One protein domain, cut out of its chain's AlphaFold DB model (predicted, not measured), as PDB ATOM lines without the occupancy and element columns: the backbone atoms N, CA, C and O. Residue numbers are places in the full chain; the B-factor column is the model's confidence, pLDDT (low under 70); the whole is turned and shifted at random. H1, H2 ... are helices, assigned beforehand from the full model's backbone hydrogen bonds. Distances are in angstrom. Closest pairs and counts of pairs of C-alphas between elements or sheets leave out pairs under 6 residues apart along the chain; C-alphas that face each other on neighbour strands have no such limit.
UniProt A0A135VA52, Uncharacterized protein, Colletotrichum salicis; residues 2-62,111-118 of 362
ATOM      1  N   ALA A   2     131.940 114.233 170.954       86.62
ATOM      2  CA  ALA A   2     131.178 115.356 170.376       86.62
ATOM      3  C   ALA A   2     129.654 115.120 170.294       86.62
ATOM      4  O   ALA A   2     128.900 115.921 170.837       86.62
ATOM      5  N   LYS A   3     129.216 113.971 169.749       88.38
ATOM      6  CA  LYS A   3     127.793 113.568 169.721       88.38
ATOM      7  C   LYS A   3     127.172 113.460 171.122       88.38
ATOM      8  O   LYS A   3     126.082 113.955 171.362       88.38
ATOM      9  N   ARG A   4     127.893 112.863 172.085       86.81
ATOM     10  CA  ARG A   4     127.434 112.711 173.484       86.81
ATOM     11  C   ARG A   4     127.251 114.055 174.191       86.81
ATOM     12  O   ARG A   4     126.378 114.176 175.037       86.81
ATOM     13  N   LEU A   5     128.088 115.034 173.853       89.31
ATOM     14  CA  LEU A   5     128.010 116.405 174.360       89.31
ATOM     15  C   LEU A   5     127.094 117.301 173.511       89.31
ATOM     16  O   LEU A   5     127.024 118.496 173.777       89.31
ATOM     17  N   LYS A   6     126.428 116.741 172.490       90.81
ATOM     18  CA  LYS A   6     125.568 117.457 171.539       90.81
ATOM     19  C   LYS A   6     126.257 118.651 170.869       90.81
ATOM     20  O   LYS A   6     125.623 119.653 170.579       90.81
ATOM     21  N   LEU A   7     127.569 118.574 170.631       91.56
ATOM     22  CA  LEU A   7     128.307 119.673 169.995       91.56
ATOM     23  C   LEU A   7     128.073 119.722 168.479       91.56
ATOM     24  O   LEU A   7     127.968 120.806 167.918       91.56
ATOM     25  N   PHE A   8     128.034 118.554 167.828       92.19
ATOM     26  CA  PHE A   8     127.743 118.347 166.404       92.19
ATOM     27  C   PHE A   8     127.630 116.839 166.104       92.19
ATOM     28  O   PHE A   8     127.902 115.999 166.972       92.19
ATOM     29  N   GLY A   9     127.266 116.489 164.865       86.75
ATOM     30  CA  GLY A   9     127.182 115.100 164.399       86.75
ATOM     31  C   GLY A   9     125.952 114.325 164.874       86.75
ATOM     32  O   GLY A   9     125.933 113.095 164.766       86.75
ATOM     33  N   CYS A  10     124.952 115.022 165.411       86.06
ATOM     34  CA  CYS A  10     123.627 114.497 165.726       86.06
ATOM     35  C   CYS A  10     122.547 115.548 165.395       86.06
ATOM     36  O   CYS A  10     122.849 116.743 165.440       86.06
ATOM     37  N   PRO A  11     121.307 115.135 165.063       84.06
ATOM     38  CA  PRO A  11     120.234 116.062 164.677       84.06
ATOM     39  C   PRO A  11     119.825 117.046 165.781       84.06
ATOM     40  O   PRO A  11     119.322 118.125 165.495       84.06
ATOM     41  N   ASP A  12     120.037 116.673 167.042       87.19
ATOM     42  CA  ASP A  12     119.700 117.449 168.235       87.19
ATOM     43  C   ASP A  12     120.921 118.164 168.846       87.19
ATOM     44  O   ASP A  12     120.969 118.403 170.056       87.19
ATOM     45  N   ALA A  13     121.936 118.462 168.027       89.81
ATOM     46  CA  ALA A  13     123.093 119.247 168.443       89.81
ATOM     47  C   ALA A  13     122.689 120.661 168.900       89.81
ATOM     48  O   ALA A  13     121.666 121.203 168.483       89.81
ATOM     49  N   TYR A  14     123.516 121.267 169.755       88.69
ATOM     50  CA  TYR A  14     123.290 122.610 170.270       88.69
ATOM     51  C   TYR A  14     123.109 123.626 169.143       88.69
ATOM     52  O   TYR A  14     123.858 123.674 168.164       88.69
ATOM     53  N   THR A  15     122.138 124.504 169.339       88.88
ATOM     54  CA  THR A  15     121.836 125.611 168.437       88.88
ATOM     55  C   THR A  15     122.231 126.947 169.063       88.88
ATOM     56  O   THR A  15     122.543 127.043 170.253       88.88
ATOM     57  N   CYS A  16     122.159 128.026 168.280       85.06
ATOM     58  CA  CYS A  16     122.299 129.383 168.810       85.06
ATOM     59  C   CYS A  16     121.286 129.685 169.931       85.06
ATOM     60  O   CYS A  16     121.616 130.395 170.879       85.06
ATOM     61  N   VAL A  17     120.074 129.121 169.857       87.56
ATOM     62  CA  VAL A  17     119.032 129.305 170.882       87.56
ATOM     63  C   VAL A  17     119.469 128.702 172.214       87.56
ATOM     64  O   VAL A  17     119.252 129.301 173.267       87.56
ATOM     65  N   ASP A  18     120.132 127.549 172.179       88.94
ATOM     66  CA  ASP A  18     120.632 126.903 173.389       88.94
ATOM     67  C   ASP A  18     121.800 127.673 174.006       88.94
ATOM     68  O   ASP A  18     121.876 127.789 175.228       88.94
ATOM     69  N   LEU A  19     122.671 128.270 173.181       88.62
ATOM     70  CA  LEU A  19     123.753 129.128 173.675       88.62
ATOM     71  C   LEU A  19     123.231 130.359 174.420       88.62
ATOM     72  O   LEU A  19     123.843 130.761 175.407       88.62
ATOM     73  N   ASN A  20     122.093 130.923 174.007       88.38
ATOM     74  CA  ASN A  20     121.483 132.079 174.675       88.38
ATOM     75  C   ASN A  20     120.978 131.765 176.094       88.38
ATOM     76  O   ASN A  20     120.721 132.681 176.872       88.38
ATOM     77  N   ARG A  21     120.839 130.479 176.445       91.69
ATOM     78  CA  ARG A  21     120.490 130.033 177.802       91.69
ATOM     79  C   ARG A  21     121.710 129.927 178.720       91.69
ATOM     80  O   ARG A  21     121.549 129.727 179.922       91.69
ATOM     81  N   LEU A  22     122.918 130.027 178.168       91.06
ATOM     82  CA  LEU A  22     124.175 129.967 178.905       91.06
ATOM     83  C   LEU A  22     124.681 131.377 179.228       91.06
ATOM     84  O   LEU A  22     124.347 132.352 178.558       91.06
ATOM     85  N   SER A  23     125.555 131.486 180.230       93.19
ATOM     86  CA  SER A  23     126.319 132.724 180.417       93.19
ATOM     87  C   SER A  23     127.247 132.972 179.219       93.19
ATOM     88  O   SER A  23     127.727 132.028 178.592       93.19
ATOM     89  N   GLU A  24     127.563 134.233 178.919       89.75
ATOM     90  CA  GLU A  24     128.427 134.590 177.782       89.75
ATOM     91  C   GLU A  24     129.779 133.831 177.769       89.75
ATOM     92  O   GLU A  24     130.168 133.326 176.710       89.75
ATOM     93  N   PRO A  25     130.496 133.660 178.904       91.62
ATOM     94  CA  PRO A  25     131.727 132.870 178.924       91.62
ATOM     95  C   PRO A  25     131.503 131.394 178.578       91.62
ATOM     96  O   PRO A  25     132.307 130.814 177.850       91.62
ATOM     97  N   GLN A  26     130.408 130.799 179.061       91.44
ATOM     98  CA  GLN A  26     130.051 129.412 178.761       91.44
ATOM     99  C   GLN A  26     129.655 129.250 177.294       91.44
ATOM    100  O   GLN A  26     130.129 128.324 176.647       91.44
ATOM    101  N   ALA A  27     128.861 130.170 176.740       90.56
ATOM    102  CA  ALA A  27     128.476 130.144 175.333       90.56
ATOM    103  C   ALA A  27     129.704 130.205 174.406       90.56
ATOM    104  O   ALA A  27     129.834 129.391 173.488       90.56
ATOM    105  N   ARG A  28     130.654 131.111 174.692       89.81
ATOM    106  CA  ARG A  28     131.928 131.197 173.955       89.81
ATOM    107  C   ARG A  28     132.751 129.921 174.075       89.81
ATOM    108  O   ARG A  28     133.272 129.453 173.067       89.81
ATOM    109  N   ALA A  29     132.879 129.371 175.282       91.44
ATOM    110  CA  ALA A  29     133.632 128.143 175.509       91.44
ATOM    111  C   ALA A  29     133.010 126.956 174.757       91.44
ATOM    112  O   ALA A  29     133.730 126.223 174.085       91.44
ATOM    113  N   THR A  30     131.683 126.807 174.790       92.94
ATOM    114  CA  THR A  30     130.963 125.751 174.062       92.94
ATOM    115  C   THR A  30     131.195 125.850 172.555       92.94
ATOM    116  O   THR A  30     131.536 124.846 171.930       92.94
ATOM    117  N   ALA A  31     131.087 127.050 171.973       92.81
ATOM    118  CA  ALA A  31     131.361 127.266 170.551       92.81
ATOM    119  C   ALA A  31     132.830 126.966 170.196       92.81
ATOM    120  O   ALA A  31     133.095 126.227 169.251       92.81
ATOM    121  N   GLN A  32     133.783 127.470 170.988       92.81
ATOM    122  CA  GLN A  32     135.216 127.200 170.807       92.81
ATOM    123  C   GLN A  32     135.538 125.702 170.855       92.81
ATOM    124  O   GLN A  32     136.263 125.199 170.000       92.81
ATOM    125  N   VAL A  33     134.965 124.968 171.811       94.31
ATOM    126  CA  VAL A  33     135.170 123.519 171.934       94.31
ATOM    127  C   VAL A  33     134.544 122.771 170.758       94.31
ATOM    128  O   VAL A  33     135.190 121.885 170.203       94.31
ATOM    129  N   ALA A  34     133.322 123.122 170.341       94.94
ATOM    130  CA  ALA A  34     132.673 122.480 169.197       94.94
ATOM    131  C   ALA A  34     133.516 122.616 167.920       94.94
ATOM    132  O   ALA A  34     133.824 121.611 167.276       94.94
ATOM    133  N   TRP A  35     133.955 123.837 167.608       95.12
ATOM    134  CA  TRP A  35     134.775 124.121 166.432       95.12
ATOM    135  C   TRP A  35     136.191 123.545 166.538       95.12
ATOM    136  O   TRP A  35     136.679 122.952 165.581       95.12
ATOM    137  N   GLY A  36     136.837 123.610 167.705       93.56
ATOM    138  CA  GLY A  36     138.166 123.020 167.900       93.56
ATOM    139  C   GLY A  36     138.174 121.496 167.722       93.56
ATOM    140  O   GLY A  36     139.067 120.941 167.073       93.56
ATOM    141  N   VAL A  37     137.148 120.811 168.240       93.19
ATOM    142  CA  VAL A  37     136.989 119.359 168.058       93.19
ATOM    143  C   VAL A  37     136.667 119.029 166.600       93.19
ATOM    144  O   VAL A  37     137.245 118.087 166.059       93.19
ATOM    145  N   PHE A  38     135.798 119.802 165.943       94.00
ATOM    146  CA  PHE A  38     135.481 119.614 164.526       94.00
ATOM    147  C   PHE A  38     136.709 119.789 163.621       94.00
ATOM    148  O   PHE A  38     136.954 118.937 162.768       94.00
ATOM    149  N   ASN A  39     137.523 120.823 163.853       92.69
ATOM    150  CA  ASN A  39     138.759 121.061 163.102       92.69
ATOM    151  C   ASN A  39     139.729 119.881 163.255       92.69
ATOM    152  O   ASN A  39     140.212 119.337 162.266       92.69
ATOM    153  N   THR A  40     139.948 119.425 164.493       90.06
ATOM    154  CA  THR A  40     140.844 118.289 164.778       90.06
ATOM    155  C   THR A  40     140.365 117.001 164.099       90.06
ATOM    156  O   THR A  40     141.160 116.270 163.505       90.06
ATOM    157  N   LEU A  41     139.059 116.714 164.152       89.75
ATOM    158  CA  LEU A  41     138.487 115.548 163.474       89.75
ATOM    159  C   LEU A  41     138.592 115.663 161.951       89.75
ATOM    160  O   LEU A  41     138.920 114.678 161.300       89.75
ATOM    161  N   SER A  42     138.362 116.845 161.383       90.94
ATOM    162  CA  SER A  42     138.423 117.056 159.932       90.94
ATOM    163  C   SER A  42     139.848 116.909 159.393       90.94
ATOM    164  O   SER A  42     140.052 116.216 158.398       90.94
ATOM    165  N   MET A  43     140.841 117.457 160.105       88.75
ATOM    166  CA  MET A  43     142.264 117.270 159.798       88.75
ATOM    167  C   MET A  43     142.669 115.793 159.838       88.75
ATOM    168  O   MET A  43     143.310 115.286 158.922       88.75
ATOM    169  N   THR A  44     142.292 115.084 160.905       87.25
ATOM    170  CA  THR A  44     142.661 113.669 161.078       87.25
ATOM    171  C   THR A  44     141.901 112.739 160.138       87.25
ATOM    172  O   THR A  44     142.423 111.681 159.791       87.25
ATOM    173  N   ALA A  45     140.705 113.121 159.680       87.38
ATOM    174  CA  ALA A  45     139.920 112.319 158.749       87.38
ATOM    175  C   ALA A  45     140.587 112.189 157.373       87.38
ATOM    176  O   ALA A  45     140.448 111.154 156.729       87.38
ATOM    177  N   GLN A  46     141.357 113.184 156.919       86.06
ATOM    178  CA  GLN A  46     142.078 113.071 155.643       86.06
ATOM    179  C   GLN A  46     143.063 111.885 155.648       86.06
ATOM    180  O   GLN A  46     143.182 111.185 154.639       86.06
ATOM    181  N   PHE A  47     143.660 111.559 156.803       86.06
ATOM    182  CA  PHE A  47     144.778 110.611 156.883       86.06
ATOM    183  C   PHE A  47     144.555 109.358 157.735       86.06
ATOM    184  O   PHE A  47     145.124 108.328 157.414       86.06
ATOM    185  N   CYS A  48     143.768 109.405 158.812       78.50
ATOM    186  CA  CYS A  48     143.737 108.317 159.805       78.50
ATOM    187  C   CYS A  48     142.354 107.725 160.024       78.50
ATOM    188  O   CYS A  48     142.186 106.514 160.111       78.50
ATOM    189  N   LEU A  49     141.372 108.600 160.236       68.31
ATOM    190  CA  LEU A  49     140.050 108.203 160.698       68.31
ATOM    191  C   LEU A  49     139.062 108.253 159.534       68.31
ATOM    192  O   LEU A  49     139.199 109.130 158.682       68.31
ATOM    193  N   PRO A  50     138.051 107.371 159.501       72.38
ATOM    194  CA  PRO A  50     136.921 107.586 158.616       72.38
ATOM    195  C   PRO A  50     136.263 108.932 158.952       72.38
ATOM    196  O   PRO A  50     136.231 109.341 160.119       72.38
ATOM    197  N   ALA A  51     135.715 109.620 157.954       69.94
ATOM    198  CA  ALA A  51     134.927 110.827 158.165       69.94
ATOM    199  C   ALA A  51     133.811 110.532 159.181       69.94
ATOM    200  O   ALA A  51     133.010 109.628 159.000       69.94
ATOM    201  N   THR A  52     133.761 111.245 160.305       67.81
ATOM    202  CA  THR A  52     132.874 110.834 161.417       67.81
ATOM    203  C   THR A  52     131.551 111.592 161.473       67.81
ATOM    204  O   THR A  52     130.689 111.268 162.304       67.81
ATOM    205  N   THR A  53     131.382 112.617 160.632       76.00
ATOM    206  CA  THR A  53     130.220 113.498 160.703       76.00
ATOM    207  C   THR A  53     129.814 114.069 159.350       76.00
ATOM    208  O   THR A  53     130.604 114.719 158.674       76.00
ATOM    209  N   GLU A  54     128.544 113.872 159.008       74.31
ATOM    210  CA  GLU A  54     127.832 114.606 157.957       74.31
ATOM    211  C   GLU A  54     127.487 116.035 158.420       74.31
ATOM    212  O   GLU A  54     127.438 116.969 157.624       74.31
ATOM    213  N   TYR A  55     127.295 116.220 159.732       81.81
ATOM    214  CA  TYR A  55     126.801 117.461 160.326       81.81
ATOM    215  C   TYR A  55     127.944 118.236 161.004       81.81
ATOM    216  O   TYR A  55     128.399 117.812 162.077       81.81
ATOM    217  N   PRO A  56     128.438 119.345 160.419       89.00
ATOM    218  CA  PRO A  56     129.376 120.245 161.091       89.00
ATOM    219  C   PRO A  56     128.692 120.999 162.252       89.00
ATOM    220  O   PRO A  56     127.466 120.942 162.386       89.00
ATOM    221  N   PRO A  57     129.448 121.709 163.111       93.25
ATOM    222  CA  PRO A  57     128.867 122.552 164.149       93.25
ATOM    223  C   PRO A  57     127.904 123.601 163.580       93.25
ATOM    224  O   PRO A  57     128.247 124.361 162.682       93.25
ATOM    225  N   THR A  58     126.712 123.682 164.167       90.88
ATOM    226  CA  THR A  58     125.690 124.712 163.897       90.88
ATOM    227  C   THR A  58     125.885 125.975 164.740       90.88
ATOM    228  O   THR A  58     125.138 126.943 164.608       90.88
ATOM    229  N   LEU A  59     126.871 125.960 165.641       91.50
ATOM    230  CA  LEU A  59     127.191 127.065 166.540       91.50
ATOM    231  C   LEU A  59     127.951 128.185 165.809       91.50
ATOM    232  O   LEU A  59     128.699 127.896 164.874       91.50
ATOM    233  N   PRO A  60     127.859 129.448 166.269       90.56
ATOM    234  CA  PRO A  60     128.593 130.556 165.664       90.56
ATOM    235  C   PRO A  60     130.101 130.293 165.629       90.56
ATOM    236  O   PRO A  60     130.684 129.886 166.637       90.56
ATOM    237  N   MET A  61     130.736 130.556 164.485       90.06
ATOM    238  CA  MET A  61     132.187 130.441 164.346       90.06
ATOM    239  C   MET A  61     132.894 131.467 165.243       90.06
ATOM    240  O   MET A  61     132.628 132.676 165.137       90.06
ATOM    241  N   PRO A  62     133.814 131.026 166.114       86.19
ATOM    242  CA  PRO A  62     134.607 131.939 166.916       86.19
ATOM    243  C   PRO A  62     135.451 132.861 166.034       86.19
ATOM    244  O   PRO A  62     136.016 132.432 165.035       86.19
ATOM    245  N   ASP A 111     141.736 135.012 163.664       90.50
ATOM    246  CA  ASP A 111     141.416 135.045 162.236       90.50
ATOM    247  C   ASP A 111     141.846 133.730 161.584       90.50
ATOM    248  O   ASP A 111     141.092 133.141 160.815       90.50
ATOM    249  N   THR A 112     143.005 133.200 161.983       91.88
ATOM    250  CA  THR A 112     143.486 131.877 161.563       91.88
ATOM    251  C   THR A 112     142.540 130.772 161.999       91.88
ATOM    252  O   THR A 112     142.200 129.891 161.210       91.88
ATOM    253  N   PHE A 113     142.082 130.811 163.253       92.50
ATOM    254  CA  PHE A 113     141.131 129.823 163.749       92.50
ATOM    255  C   PHE A 113     139.810 129.874 162.974       92.50
ATOM    256  O   PHE A 113     139.295 128.828 162.580       92.50
ATOM    257  N   ALA A 114     139.289 131.075 162.709       93.19
ATOM    258  CA  ALA A 114     138.093 131.265 161.895       93.19
ATOM    259  C   ALA A 114     138.284 130.746 160.459       93.19
ATOM    260  O   ALA A 114     137.427 130.018 159.962       93.19
ATOM    261  N   ALA A 115     139.420 131.055 159.826       94.62
ATOM    262  CA  ALA A 115     139.754 130.580 158.486       94.62
ATOM    263  C   ALA A 115     139.796 129.046 158.423       94.62
ATOM    264  O   ALA A 115     139.206 128.451 157.521       94.62
ATOM    265  N   PHE A 116     140.404 128.394 159.422       94.12
ATOM    266  CA  PHE A 116     140.371 126.936 159.538       94.12
ATOM    267  C   PHE A 116     138.950 126.399 159.695       94.12
ATOM    268  O   PHE A 116     138.608 125.438 159.019       94.12
ATOM    269  N   CYS A 117     138.113 126.999 160.548       94.81
ATOM    270  CA  CYS A 117     136.726 126.549 160.721       94.81
ATOM    271  C   CYS A 117     135.980 126.494 159.380       94.81
ATOM    272  O   CYS A 117     135.293 125.515 159.097       94.81
ATOM    273  N   GLU A 118     136.155 127.506 158.534       95.19
ATOM    274  CA  GLU A 118     135.527 127.565 157.210       95.19
ATOM    275  C   GLU A 118     136.109 126.552 156.230       95.19
ATOM    276  O   GLU A 118     135.352 125.821 155.585       95.19
TER     277      GLU A 118
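What this domain is: This is residues 2 to 62 and 111 to 118 of the 362 residues of an uncharacterized protein of Colletotrichum salicis (UniProt A0A135VA52). One long helix, H2, makes the longest axis, and the two long stretches with no named element fold along one side of it: residues 2 to 15 as a loop, residues 48 to 62 running back from its end. The very short helix H1 sits near the beginning of H2, and the short helix H3 is set steeply to H2 near its middle, away from H1. The printed part has 69 residues, with three named helices in the order H1, H2, H3 and no named strand; the class is all helix. It is compact, with a radius of gyration of the C-alphas of 12.1 A, and flat, spanning 37 by 28 by 14 A.

How they stand to each other: Go from residue 2 along the first unnamed stretch to H1, residues 16 to 19. A tight link of 4 residues leads to H2, residues 24 to 47. H1 and H2 are close but not clearly touching; their closest C-alphas are those of Leu 19 and Ala 27, 5.1 A apart. Beyond the cut look for H3, residues 111 to 118. H2, with residues 35 to 39 alone, and H3 only just touch, with 3 pairs of C-alphas within 8 A; the closest are those of Asn 39 and Cys 117, 6.3 A apart. Their lines stand at a steep tilt of 64 degrees, the same way. H1 and H3 are apart. In H3 every O i to N i+4 pair is within hydrogen-bond range, in H2 18 of 20 are, and H1 is too short for such a pair.

Where its parts are: Find C-alpha 16 at (122.299, 129.383, 168.810), where H1 begins; it ends at Leu 19, 5.1 A on. From C-alpha 24 at (128.427, 134.590, 177.782), H2 runs 35.8 A to Phe 47. H3 runs 10.8 A from Asp 111 to C-alpha 118 at (135.527, 127.565, 157.210).

The domain as a whole: The two C-alphas farthest apart, those of Arg 21 and Phe 47, are 37.5 A apart. Residues 63 to 110 are not printed, and C-alphas 62 and 111 are 8.8 A apart across this cut, which lies in the link from H2 to H3. The mean pLDDT of the printed part is 88.5; look at residues 49, 51 and 52 for values under 70.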